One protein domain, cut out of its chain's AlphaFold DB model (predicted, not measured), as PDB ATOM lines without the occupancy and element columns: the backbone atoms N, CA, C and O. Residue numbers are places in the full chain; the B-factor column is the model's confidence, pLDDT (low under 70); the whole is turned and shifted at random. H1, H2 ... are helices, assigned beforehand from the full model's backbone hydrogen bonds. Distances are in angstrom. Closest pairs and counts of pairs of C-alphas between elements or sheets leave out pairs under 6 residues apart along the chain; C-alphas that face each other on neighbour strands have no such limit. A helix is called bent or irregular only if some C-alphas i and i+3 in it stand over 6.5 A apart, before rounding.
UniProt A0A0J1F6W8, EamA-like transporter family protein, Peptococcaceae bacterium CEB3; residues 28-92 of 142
ATOM      1  N   GLN A  28       0.739  23.673 -25.594       78.56
ATOM      2  CA  GLN A  28       2.033  23.666 -26.286       78.56
ATOM      3  C   GLN A  28       2.280  22.385 -27.096       78.56
ATOM      4  O   GLN A  28       3.097  22.379 -28.012       78.56
ATOM      5  N   VAL A  29       1.576  21.291 -26.783       83.50
ATOM      6  CA  VAL A  29       1.723  20.018 -27.503       83.50
ATOM      7  C   VAL A  29       0.997  20.109 -28.844       83.50
ATOM      8  O   VAL A  29      -0.073  20.713 -28.943       83.50
ATOM      9  N   ASN A  30       1.537  19.501 -29.900       84.94
ATOM     10  CA  ASN A  30       0.804  19.388 -31.160       84.94
ATOM     11  C   ASN A  30      -0.482  18.552 -30.934       84.94
ATOM     12  O   ASN A  30      -0.373  17.422 -30.452       84.94
ATOM     13  N   PRO A  31      -1.686  19.061 -31.272       83.06
ATOM     14  CA  PRO A  31      -2.947  18.348 -31.060       83.06
ATOM     15  C   PRO A  31      -2.936  16.928 -31.621       83.06
ATOM     16  O   PRO A  31      -3.359  16.002 -30.940       83.06
ATOM     17  N   PHE A  32      -2.377  16.733 -32.817       86.31
ATOM     18  CA  PHE A  32      -2.335  15.423 -33.462       86.31
ATOM     19  C   PHE A  32      -1.432  14.432 -32.728       86.31
ATOM     20  O   PHE A  32      -1.758  13.253 -32.673       86.31
ATOM     21  N   VAL A  33      -0.347  14.896 -32.100       86.94
ATOM     22  CA  VAL A  33       0.510  14.031 -31.271       86.94
ATOM     23  C   VAL A  33      -0.255  13.551 -30.039       86.94
ATOM     24  O   VAL A  33      -0.203  12.368 -29.708       86.94
ATOM     25  N   SER A  34      -1.019  14.442 -29.401       87.75
ATOM     26  CA  SER A  34      -1.890  14.052 -28.290       87.75
ATOM     27  C   SER A  34      -2.950  13.048 -28.742       87.75
ATOM     28  O   SER A  34      -3.150  12.044 -28.066       87.75
ATOM     29  N   LEU A  35      -3.584  13.284 -29.897       87.06
ATOM     30  CA  LEU A  35      -4.593  12.384 -30.455       87.06
ATOM     31  C   LEU A  35      -4.022  10.999 -30.748       87.06
ATOM     32  O   LEU A  35      -4.655  10.011 -30.392       87.06
ATOM     33  N   ILE A  36      -2.826  10.909 -31.338       90.25
ATOM     34  CA  ILE A  36      -2.166   9.623 -31.605       90.25
ATOM     35  C   ILE A  36      -2.056   8.810 -30.312       90.25
ATOM     36  O   ILE A  36      -2.490   7.662 -30.286       90.25
ATOM     37  N   ILE A  37      -1.558   9.413 -29.228       91.19
ATOM     38  CA  ILE A  37      -1.450   8.730 -27.933       91.19
ATOM     39  C   ILE A  37      -2.831   8.350 -27.388       91.19
ATOM     40  O   ILE A  37      -3.023   7.204 -26.980       91.19
ATOM     41  N   THR A  38      -3.810   9.257 -27.429       89.44
ATOM     42  CA  THR A  38      -5.183   8.975 -26.984       89.44
ATOM     43  C   THR A  38      -5.775   7.777 -27.732       89.44
ATOM     44  O   THR A  38      -6.253   6.836 -27.099       89.44
ATOM     45  N   TYR A  39      -5.665   7.728 -29.059       90.38
ATOM     46  CA  TYR A  39      -6.162   6.599 -29.844       90.38
ATOM     47  C   TYR A  39      -5.373   5.317 -29.605       90.38
ATOM     48  O   TYR A  39      -5.982   4.256 -29.493       90.38
ATOM     49  N   SER A  40      -4.047   5.383 -29.462       89.56
ATOM     50  CA  SER A  40      -3.250   4.207 -29.100       89.56
ATOM     51  C   SER A  40      -3.697   3.624 -27.759       89.56
ATOM     52  O   SER A  40      -3.907   2.415 -27.660       89.56
ATOM     53  N   THR A  41      -3.927   4.465 -26.746       90.69
ATOM     54  CA  THR A  41      -4.447   3.999 -25.449       90.69
ATOM     55  C   THR A  41      -5.854   3.412 -25.568       90.69
ATOM     56  O   THR A  41      -6.116   2.350 -25.003       90.69
ATOM     57  N   ALA A  42      -6.734   4.025 -26.366       90.38
ATOM     58  CA  ALA A  42      -8.085   3.524 -26.611       90.38
ATOM     59  C   ALA A  42      -8.086   2.168 -27.335       90.38
ATOM     60  O   ALA A  42      -8.880   1.291 -26.987       90.38
ATOM     61  N   ILE A  43      -7.182   1.964 -28.299       91.75
ATOM     62  CA  ILE A  43      -7.014   0.688 -29.007       91.75
ATOM     63  C   ILE A  43      -6.562  -0.398 -28.032       91.75
ATOM     64  O   ILE A  43      -7.174  -1.463 -27.996       91.75
ATOM     65  N   ILE A  44      -5.536  -0.127 -27.217       91.50
ATOM     66  CA  ILE A  44      -5.025  -1.090 -26.229       91.50
ATOM     67  C   ILE A  44      -6.132  -1.470 -25.245       91.50
ATOM     68  O   ILE A  44      -6.380  -2.654 -25.018       91.50
ATOM     69  N   PHE A  45      -6.837  -0.479 -24.701       89.62
ATOM     70  CA  PHE A  45      -7.926  -0.718 -23.761       89.62
ATOM     71  C   PHE A  45      -9.060  -1.534 -24.399       89.62
ATOM     72  O   PHE A  45      -9.511  -2.526 -23.829       89.62
ATOM     73  N   SER A  46      -9.463  -1.183 -25.623       87.75
ATOM     74  CA  SER A  46     -10.501  -1.913 -26.361       87.75
ATOM     75  C   SER A  46     -10.084  -3.353 -26.665       87.75
ATOM     76  O   SER A  46     -10.897  -4.262 -26.525       87.75
ATOM     77  N   ALA A  47      -8.817  -3.583 -27.022       87.19
ATOM     78  CA  ALA A  47      -8.276  -4.917 -27.275       87.19
ATOM     79  C   ALA A  47      -8.255  -5.789 -26.007       87.19
ATOM     80  O   ALA A  47      -8.537  -6.983 -26.086       87.19
ATOM     81  N   ILE A  48      -7.982  -5.198 -24.838       87.75
ATOM     82  CA  ILE A  48      -8.044  -5.893 -23.542       87.75
ATOM     83  C   ILE A  48      -9.490  -6.247 -23.175       87.75
ATOM     84  O   ILE A  48      -9.748  -7.331 -22.653       87.75
ATOM     85  N   CYS A  49     -10.448  -5.359 -23.454       86.81
ATOM     86  CA  CYS A  49     -11.864  -5.603 -23.175       86.81
ATOM     87  C   CYS A  49     -12.522  -6.581 -24.159       86.81
ATOM     88  O   CYS A  49     -13.470  -7.272 -23.782       86.81
ATOM     89  N   LEU A  50     -12.025  -6.660 -25.395       84.31
ATOM     90  CA  LEU A  50     -12.547  -7.511 -26.465       84.31
ATOM     91  C   LEU A  50     -12.832  -8.967 -26.023       84.31
ATOM     92  O   LEU A  50     -13.978  -9.400 -26.171       84.31
ATOM     93  N   PRO A  51     -11.887  -9.729 -25.427       80.88
ATOM     94  CA  PRO A  51     -12.126 -11.122 -25.034       80.88
ATOM     95  C   PRO A  51     -13.245 -11.304 -23.999       80.88
ATOM     96  O   PRO A  51     -13.907 -12.336 -24.016       80.88
ATOM     97  N   PHE A  52     -13.511 -10.317 -23.137       81.56
ATOM     98  CA  PHE A  52     -14.597 -10.403 -22.147       81.56
ATOM     99  C   PHE A  52     -15.990 -10.348 -22.787       81.56
ATOM    100  O   PHE A  52     -16.963 -10.816 -22.196       81.56
ATOM    101  N   TYR A  53     -16.090  -9.787 -23.994       76.44
ATOM    102  CA  TYR A  53     -17.342  -9.646 -24.737       76.44
ATOM    103  C   TYR A  53     -17.470 -10.624 -25.911       76.44
ATOM    104  O   TYR A  53     -18.567 -10.778 -26.453       76.44
ATOM    105  N   LEU A  54     -16.399 -11.345 -26.265       74.00
ATOM    106  CA  LEU A  54     -16.466 -12.472 -27.193       74.00
ATOM    107  C   LEU A  54     -17.191 -13.649 -26.526       74.00
ATOM    108  O   LEU A  54     -16.585 -14.527 -25.919       74.00
ATOM    109  N   LYS A  55     -18.517 -13.703 -26.674       70.69
ATOM    110  CA  LYS A  55     -19.365 -14.839 -26.261       70.69
ATOM    111  C   LYS A  55     -19.181 -16.061 -27.182       70.69
ATOM    112  O   LYS A  55     -20.151 -16.582 -27.721       70.69
ATOM    113  N   GLY A  56     -17.939 -16.483 -27.423       65.06
ATOM    114  CA  GLY A  56     -17.602 -17.628 -28.280       65.06
ATOM    115  C   GLY A  56     -17.580 -17.353 -29.791       65.06
ATOM    116  O   GLY A  56     -17.439 -18.289 -30.570       65.06
ATOM    117  N   GLN A  57     -17.699 -16.095 -30.226       69.56
ATOM    118  CA  GLN A  57     -17.548 -15.721 -31.639       69.56
ATOM    119  C   GLN A  57     -16.072 -15.587 -32.029       69.56
ATOM    120  O   GLN A  57     -15.254 -15.112 -31.245       69.56
ATOM    121  N   SER A  58     -15.716 -15.982 -33.255       75.88
ATOM    122  CA  SER A  58     -14.358 -15.798 -33.774       75.88
ATOM    123  C   SER A  58     -14.081 -14.324 -34.070       75.88
ATOM    124  O   SER A  58     -14.827 -13.699 -34.819       75.88
ATOM    125  N   ILE A  59     -12.954 -13.799 -33.579       73.06
ATOM    126  CA  ILE A  59     -12.504 -12.409 -33.800       73.06
ATOM    127  C   ILE A  59     -12.555 -12.042 -35.295       73.06
ATOM    128  O   ILE A  59     -13.081 -11.002 -35.675       73.06
ATOM    129  N   LEU A  60     -12.075 -12.942 -36.160       71.88
ATOM    130  CA  LEU A  60     -12.054 -12.777 -37.619       71.88
ATOM    131  C   LEU A  60     -13.443 -12.594 -38.252       71.88
ATOM    132  O   LEU A  60     -13.550 -11.937 -39.286       71.88
ATOM    133  N   LEU A  61     -14.497 -13.165 -37.662       71.50
ATOM    134  CA  LEU A  61     -15.870 -12.981 -38.137       71.50
ATOM    135  C   LEU A  61     -16.412 -11.614 -37.707       71.50
ATOM    136  O   LEU A  61     -16.986 -10.915 -38.534       71.50
ATOM    137  N   SER A  62     -16.122 -11.171 -36.480       75.81
ATOM    138  CA  SER A  62     -16.516  -9.838 -36.000       75.81
ATOM    139  C   SER A  62     -15.881  -8.704 -36.816       75.81
ATOM    140  O   SER A  62     -16.515  -7.678 -37.044       75.81
ATOM    141  N   PHE A  63     -14.657  -8.891 -37.327       75.81
ATOM    142  CA  PHE A  63     -14.039  -7.930 -38.252       75.81
ATOM    143  C   PHE A  63     -14.724  -7.887 -39.625       75.81
ATOM    144  O   PHE A  63     -14.722  -6.838 -40.265       75.81
ATOM    145  N   LYS A  64     -15.329  -8.989 -40.088       73.62
ATOM    146  CA  LYS A  64     -16.099  -9.009 -41.346       73.62
ATOM    147  C   LYS A  64     -17.463  -8.333 -41.220       73.62
ATOM    148  O   LYS A  64     -18.001  -7.884 -42.225       73.62
ATOM    149  N   GLU A  65     -18.002  -8.247 -40.009       80.31
ATOM    150  CA  GLU A  65     -19.249  -7.534 -39.716       80.31
ATOM    151  C   GLU A  65     -19.049  -6.018 -39.556       80.31
ATOM    152  O   GLU A  65     -20.022  -5.279 -39.386       80.31
ATOM    153  N   LEU A  66     -17.804  -5.525 -39.637       80.75
ATOM    154  CA  LEU A  66     -17.529  -4.093 -39.617       80.75
ATOM    155  C   LEU A  66     -18.216  -3.406 -40.796       80.75
ATOM    156  O   LEU A  66     -18.027  -3.755 -41.960       80.75
ATOM    157  N   ASN A  67     -18.992  -2.377 -40.480       85.25
ATOM    158  CA  ASN A  67     -19.645  -1.545 -41.472       85.25
ATOM    159  C   ASN A  67     -18.826  -0.275 -41.747       85.25
ATOM    160  O   ASN A  67     -17.923   0.109 -41.001       85.25
ATOM    161  N   TRP A  68     -19.189   0.421 -42.824       87.69
ATOM    162  CA  TRP A  68     -18.616   1.725 -43.163       87.69
ATOM    163  C   TRP A  68     -18.801   2.763 -42.038       87.69
ATOM    164  O   TRP A  68     -17.982   3.672 -41.900       87.69
ATOM    165  N   ALA A  69     -19.842   2.611 -41.208       87.62
ATOM    166  CA  ALA A  69     -20.133   3.522 -40.109       87.62
ATOM    167  C   ALA A  69     -19.034   3.505 -39.036       87.62
ATOM    168  O   ALA A  69     -18.713   4.565 -38.511       87.62
ATOM    169  N   SER A  70     -18.391   2.362 -38.771       84.31
ATOM    170  CA  SER A  70     -17.229   2.291 -37.869       84.31
ATOM    171  C   SER A  70     -16.064   3.160 -38.356       84.31
ATOM    172  O   SER A  70     -15.432   3.859 -37.565       84.31
ATOM    173  N   TYR A  71     -15.804   3.169 -39.667       86.00
ATOM    174  CA  TYR A  71     -14.754   4.003 -40.258       86.00
ATOM    175  C   TYR A  71     -15.130   5.490 -40.236       86.00
ATOM    176  O   TYR A  71     -14.316   6.329 -39.850       86.00
ATOM    177  N   ALA A  72     -16.378   5.819 -40.590       89.19
ATOM    178  CA  ALA A  72     -16.888   7.189 -40.530       89.19
ATOM    179  C   ALA A  72     -16.875   7.747 -39.096       89.19
ATOM    180  O   ALA A  72     -16.498   8.900 -38.882       89.19
ATOM    181  N   LEU A  73     -17.214   6.913 -38.108       87.12
ATOM    182  CA  LEU A  73     -17.151   7.258 -36.691       87.12
ATOM    183  C   LEU A  73     -15.717   7.589 -36.263       87.12
ATOM    184  O   LEU A  73     -15.515   8.580 -35.571       87.12
ATOM    185  N   GLY A  74     -14.721   6.820 -36.715       87.12
ATOM    186  CA  GLY A  74     -13.311   7.110 -36.433       87.12
ATOM    187  C   GLY A  74     -12.903   8.519 -36.877       87.12
ATOM    188  O   GLY A  74     -12.330   9.272 -36.092       87.12
ATOM    189  N   ILE A  75     -13.276   8.913 -38.098       88.44
ATOM    190  CA  ILE A  75     -13.016  10.264 -38.625       88.44
ATOM    191  C   ILE A  75     -13.763  11.326 -37.804       88.44
ATOM    192  O   ILE A  75     -13.192  12.364 -37.462       88.44
ATOM    193  N   ALA A  76     -15.025  11.065 -37.451       90.94
ATOM    194  CA  ALA A  76     -15.839  11.992 -36.671       90.94
ATOM    195  C   ALA A  76     -15.260  12.245 -35.269       90.94
ATOM    196  O   ALA A  76     -15.220  13.396 -34.831       90.94
ATOM    197  N   ILE A  77     -14.761  11.206 -34.584       89.88
ATOM    198  CA  ILE A  77     -14.143  11.356 -33.258       89.88
ATOM    199  C   ILE A  77     -12.873  12.209 -33.369       89.88
ATOM    200  O   ILE A  77     -12.686  13.095 -32.545       89.88
ATOM    201  N   VAL A  78     -12.043  12.029 -34.406       89.75
ATOM    202  CA  VAL A  78     -10.835  12.862 -34.593       89.75
ATOM    203  C   VAL A  78     -11.206  14.339 -34.705       89.75
ATOM    204  O   VAL A  78     -10.589  15.183 -34.053       89.75
ATOM    205  N   GLY A  79     -12.239  14.654 -35.492       88.19
ATOM    206  CA  GLY A  79     -12.754  16.018 -35.618       88.19
ATOM    207  C   GLY A  79     -13.312  16.570 -34.304       88.19
ATOM    208  O   GLY A  79     -13.050  17.725 -33.970       88.19
ATOM    209  N   LEU A  80     -14.031  15.744 -33.541       89.38
ATOM    210  CA  LEU A  80     -14.606  16.110 -32.246       89.38
ATOM    211  C   LEU A  80     -13.508  16.454 -31.229       89.38
ATOM    212  O   LEU A  80     -13.525  17.533 -30.636       89.38
ATOM    213  N   GLU A  81     -12.518  15.578 -31.083       88.75
ATOM    214  CA  GLU A  81     -11.399  15.745 -30.154       88.75
ATOM    215  C   GLU A  81     -10.540  16.963 -30.507       88.75
ATOM    216  O   GLU A  81     -10.195  17.793 -29.660       88.75
ATOM    217  N   PHE A  82     -10.219  17.106 -31.794       88.12
ATOM    218  CA  PHE A  82      -9.485  18.260 -32.291       88.12
ATOM    219  C   PHE A  82     -10.269  19.564 -32.079       88.12
ATOM    220  O   PHE A  82      -9.694  20.565 -31.646       88.12
ATOM    221  N   GLY A  83     -11.582  19.547 -32.319       88.19
ATOM    222  CA  GLY A  83     -12.469  20.689 -32.108       88.19
ATOM    223  C   GLY A  83     -12.502  21.153 -30.650       88.19
ATOM    224  O   GLY A  83     -12.340  22.347 -30.386       88.19
ATOM    225  N   PHE A  84     -12.633  20.230 -29.693       86.25
ATOM    226  CA  PHE A  84     -12.595  20.572 -28.267       86.25
ATOM    227  C   PHE A  84     -11.217  21.071 -27.818       86.25
ATOM    228  O   PHE A  84     -11.140  22.055 -27.075       86.25
ATOM    229  N   LEU A  85     -10.125  20.472 -28.306       87.19
ATOM    230  CA  LEU A  85      -8.771  20.979 -28.056       87.19
ATOM    231  C   LEU A  85      -8.604  22.424 -28.541       87.19
ATOM    232  O   LEU A  85      -8.069  23.259 -27.807       87.19
ATOM    233  N   LEU A  86      -9.071  22.736 -29.751       85.94
ATOM    234  CA  LEU A  86      -9.039  24.097 -30.286       85.94
ATOM    235  C   LEU A  86      -9.900  25.058 -29.463       85.94
ATOM    236  O   LEU A  86      -9.445  26.160 -29.164       85.94
ATOM    237  N   ALA A  87     -11.100  24.644 -29.051       86.50
ATOM    238  CA  ALA A  87     -11.975  25.469 -28.219       86.50
ATOM    239  C   ALA A  87     -11.302  25.838 -26.884       86.50
ATOM    240  O   ALA A  87     -11.278  27.012 -26.503       86.50
ATOM    241  N   TYR A  88     -10.682  24.871 -26.198       85.50
ATOM    242  CA  TYR A  88      -9.964  25.146 -24.950       85.50
ATOM    243  C   TYR A  88      -8.714  26.006 -25.161       85.50
ATOM    244  O   TYR A  88      -8.452  26.895 -24.350       85.50
ATOM    245  N   ARG A  89      -7.987  25.822 -26.269       83.44
ATOM    246  CA  ARG A  89      -6.847  26.683 -26.639       83.44
ATOM    247  C   ARG A  89      -7.261  28.110 -26.978       83.44
ATOM    248  O   ARG A  89      -6.526  29.037 -26.661       83.44
ATOM    249  N   ALA A  90      -8.445  28.295 -27.558       85.44
ATOM    250  CA  ALA A  90      -9.037  29.606 -27.814       85.44
ATOM    251  C   ALA A  90      -9.539  30.308 -26.533       85.44
ATOM    252  O   ALA A  90     -10.105  31.395 -26.609       85.44
ATOM    253  N   GLY A  91      -9.346  29.701 -25.354       82.75
ATOM    254  CA  GLY A  91      -9.699  30.290 -24.063       82.75
ATOM    255  C   GLY A  91     -11.146  30.044 -23.637       82.75
ATOM    256  O   GLY A  91     -11.630  30.704 -22.715       82.75
ATOM    257  N   TRP A  92     -11.859  29.106 -24.270       83.50
ATOM    258  CA  TRP A  92     -13.211  28.773 -23.831       83.50
ATOM    259  C   TRP A  92     -13.209  28.144 -22.431       83.50
ATOM    260  O   TRP A  92     -12.364  27.318 -22.070       83.50
TER     261      TRP A  92
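Overview. This is residues 28 to 92 of the 142 residues of the protein "EamA-like transporter family protein" of Peptococcaceae bacterium CEB3 (UniProt A0A0J1F6W8). The longest helix, H1, and the almost equally long H3 make the two arms of a narrow, open V, which meet near the beginning of H1 and spread apart toward the other end. The short helix H2, with the tight links on either side of it, bridges the wide end, so that the chain goes out along H1, across through H2 and back along H3, with an empty space between the arms. The printed part has 65 residues with three named helices, in the order H1, H2, H3, and no named strand; the class is all helix. The whole is loose, with a radius of gyration of the C-alphas of 15.5 A, and its outline is a rod spanning 49 by 23 by 17 A.

Along the chain. H1 is residues 31 to 53 and measures 32.1 A from its first to its last C-alpha, from C-alpha 31 at (-2.947, 18.348, -31.060) to C-alpha 53 at (-17.342, -9.646, -24.737). It has a kink of 26 degrees near residue 47. It is irregular, but only just: C-alphas 48 and 51 are 6.8 A apart. H3 is residues 68 to 89, 32.2 A long, and ends with C-alpha 89 at (-6.847, 26.683, -26.639). H2, residues 59 to 64, is 9.0 A long.

Arrangement. H1 touches H3, with 6 pairs of C-alphas within 8 A. The closest C-alphas of the two are those of Pro 31 and Phe 82, 6.7 A apart. H1 touches H3 with residues 31 to 35 alone, and H3 touches H1 with residues 78 to 85 alone. The two helices run opposite ways at a steep tilt of 44 degrees, and their centres are 14.6 A apart. Residues 40 to 49 of H1 stand free, and so do residues 63 to 73, of which 68 to 73 belong to H3. H2 is apart from H1 and apart from H3. In H3 every O i to N i+4 pair is within hydrogen-bond range, while in H1 16 of 19 are and in H2 1 of 2.

Size, cuts and confidence. The two C-alphas farthest apart are those of Gly 56 and Gly 91, 48.7 A from each other. The C-alphas of the first and last printed residues, Gln 28 and Trp 92, are 16.3 A apart. The printed part has no cut. The link from H1 to H2, of 5 residues, is tight, and so is the link from H2 to H3, of 3 residues. The mean pLDDT of the printed part is 84.2, and residues 56 to 57 are under 70.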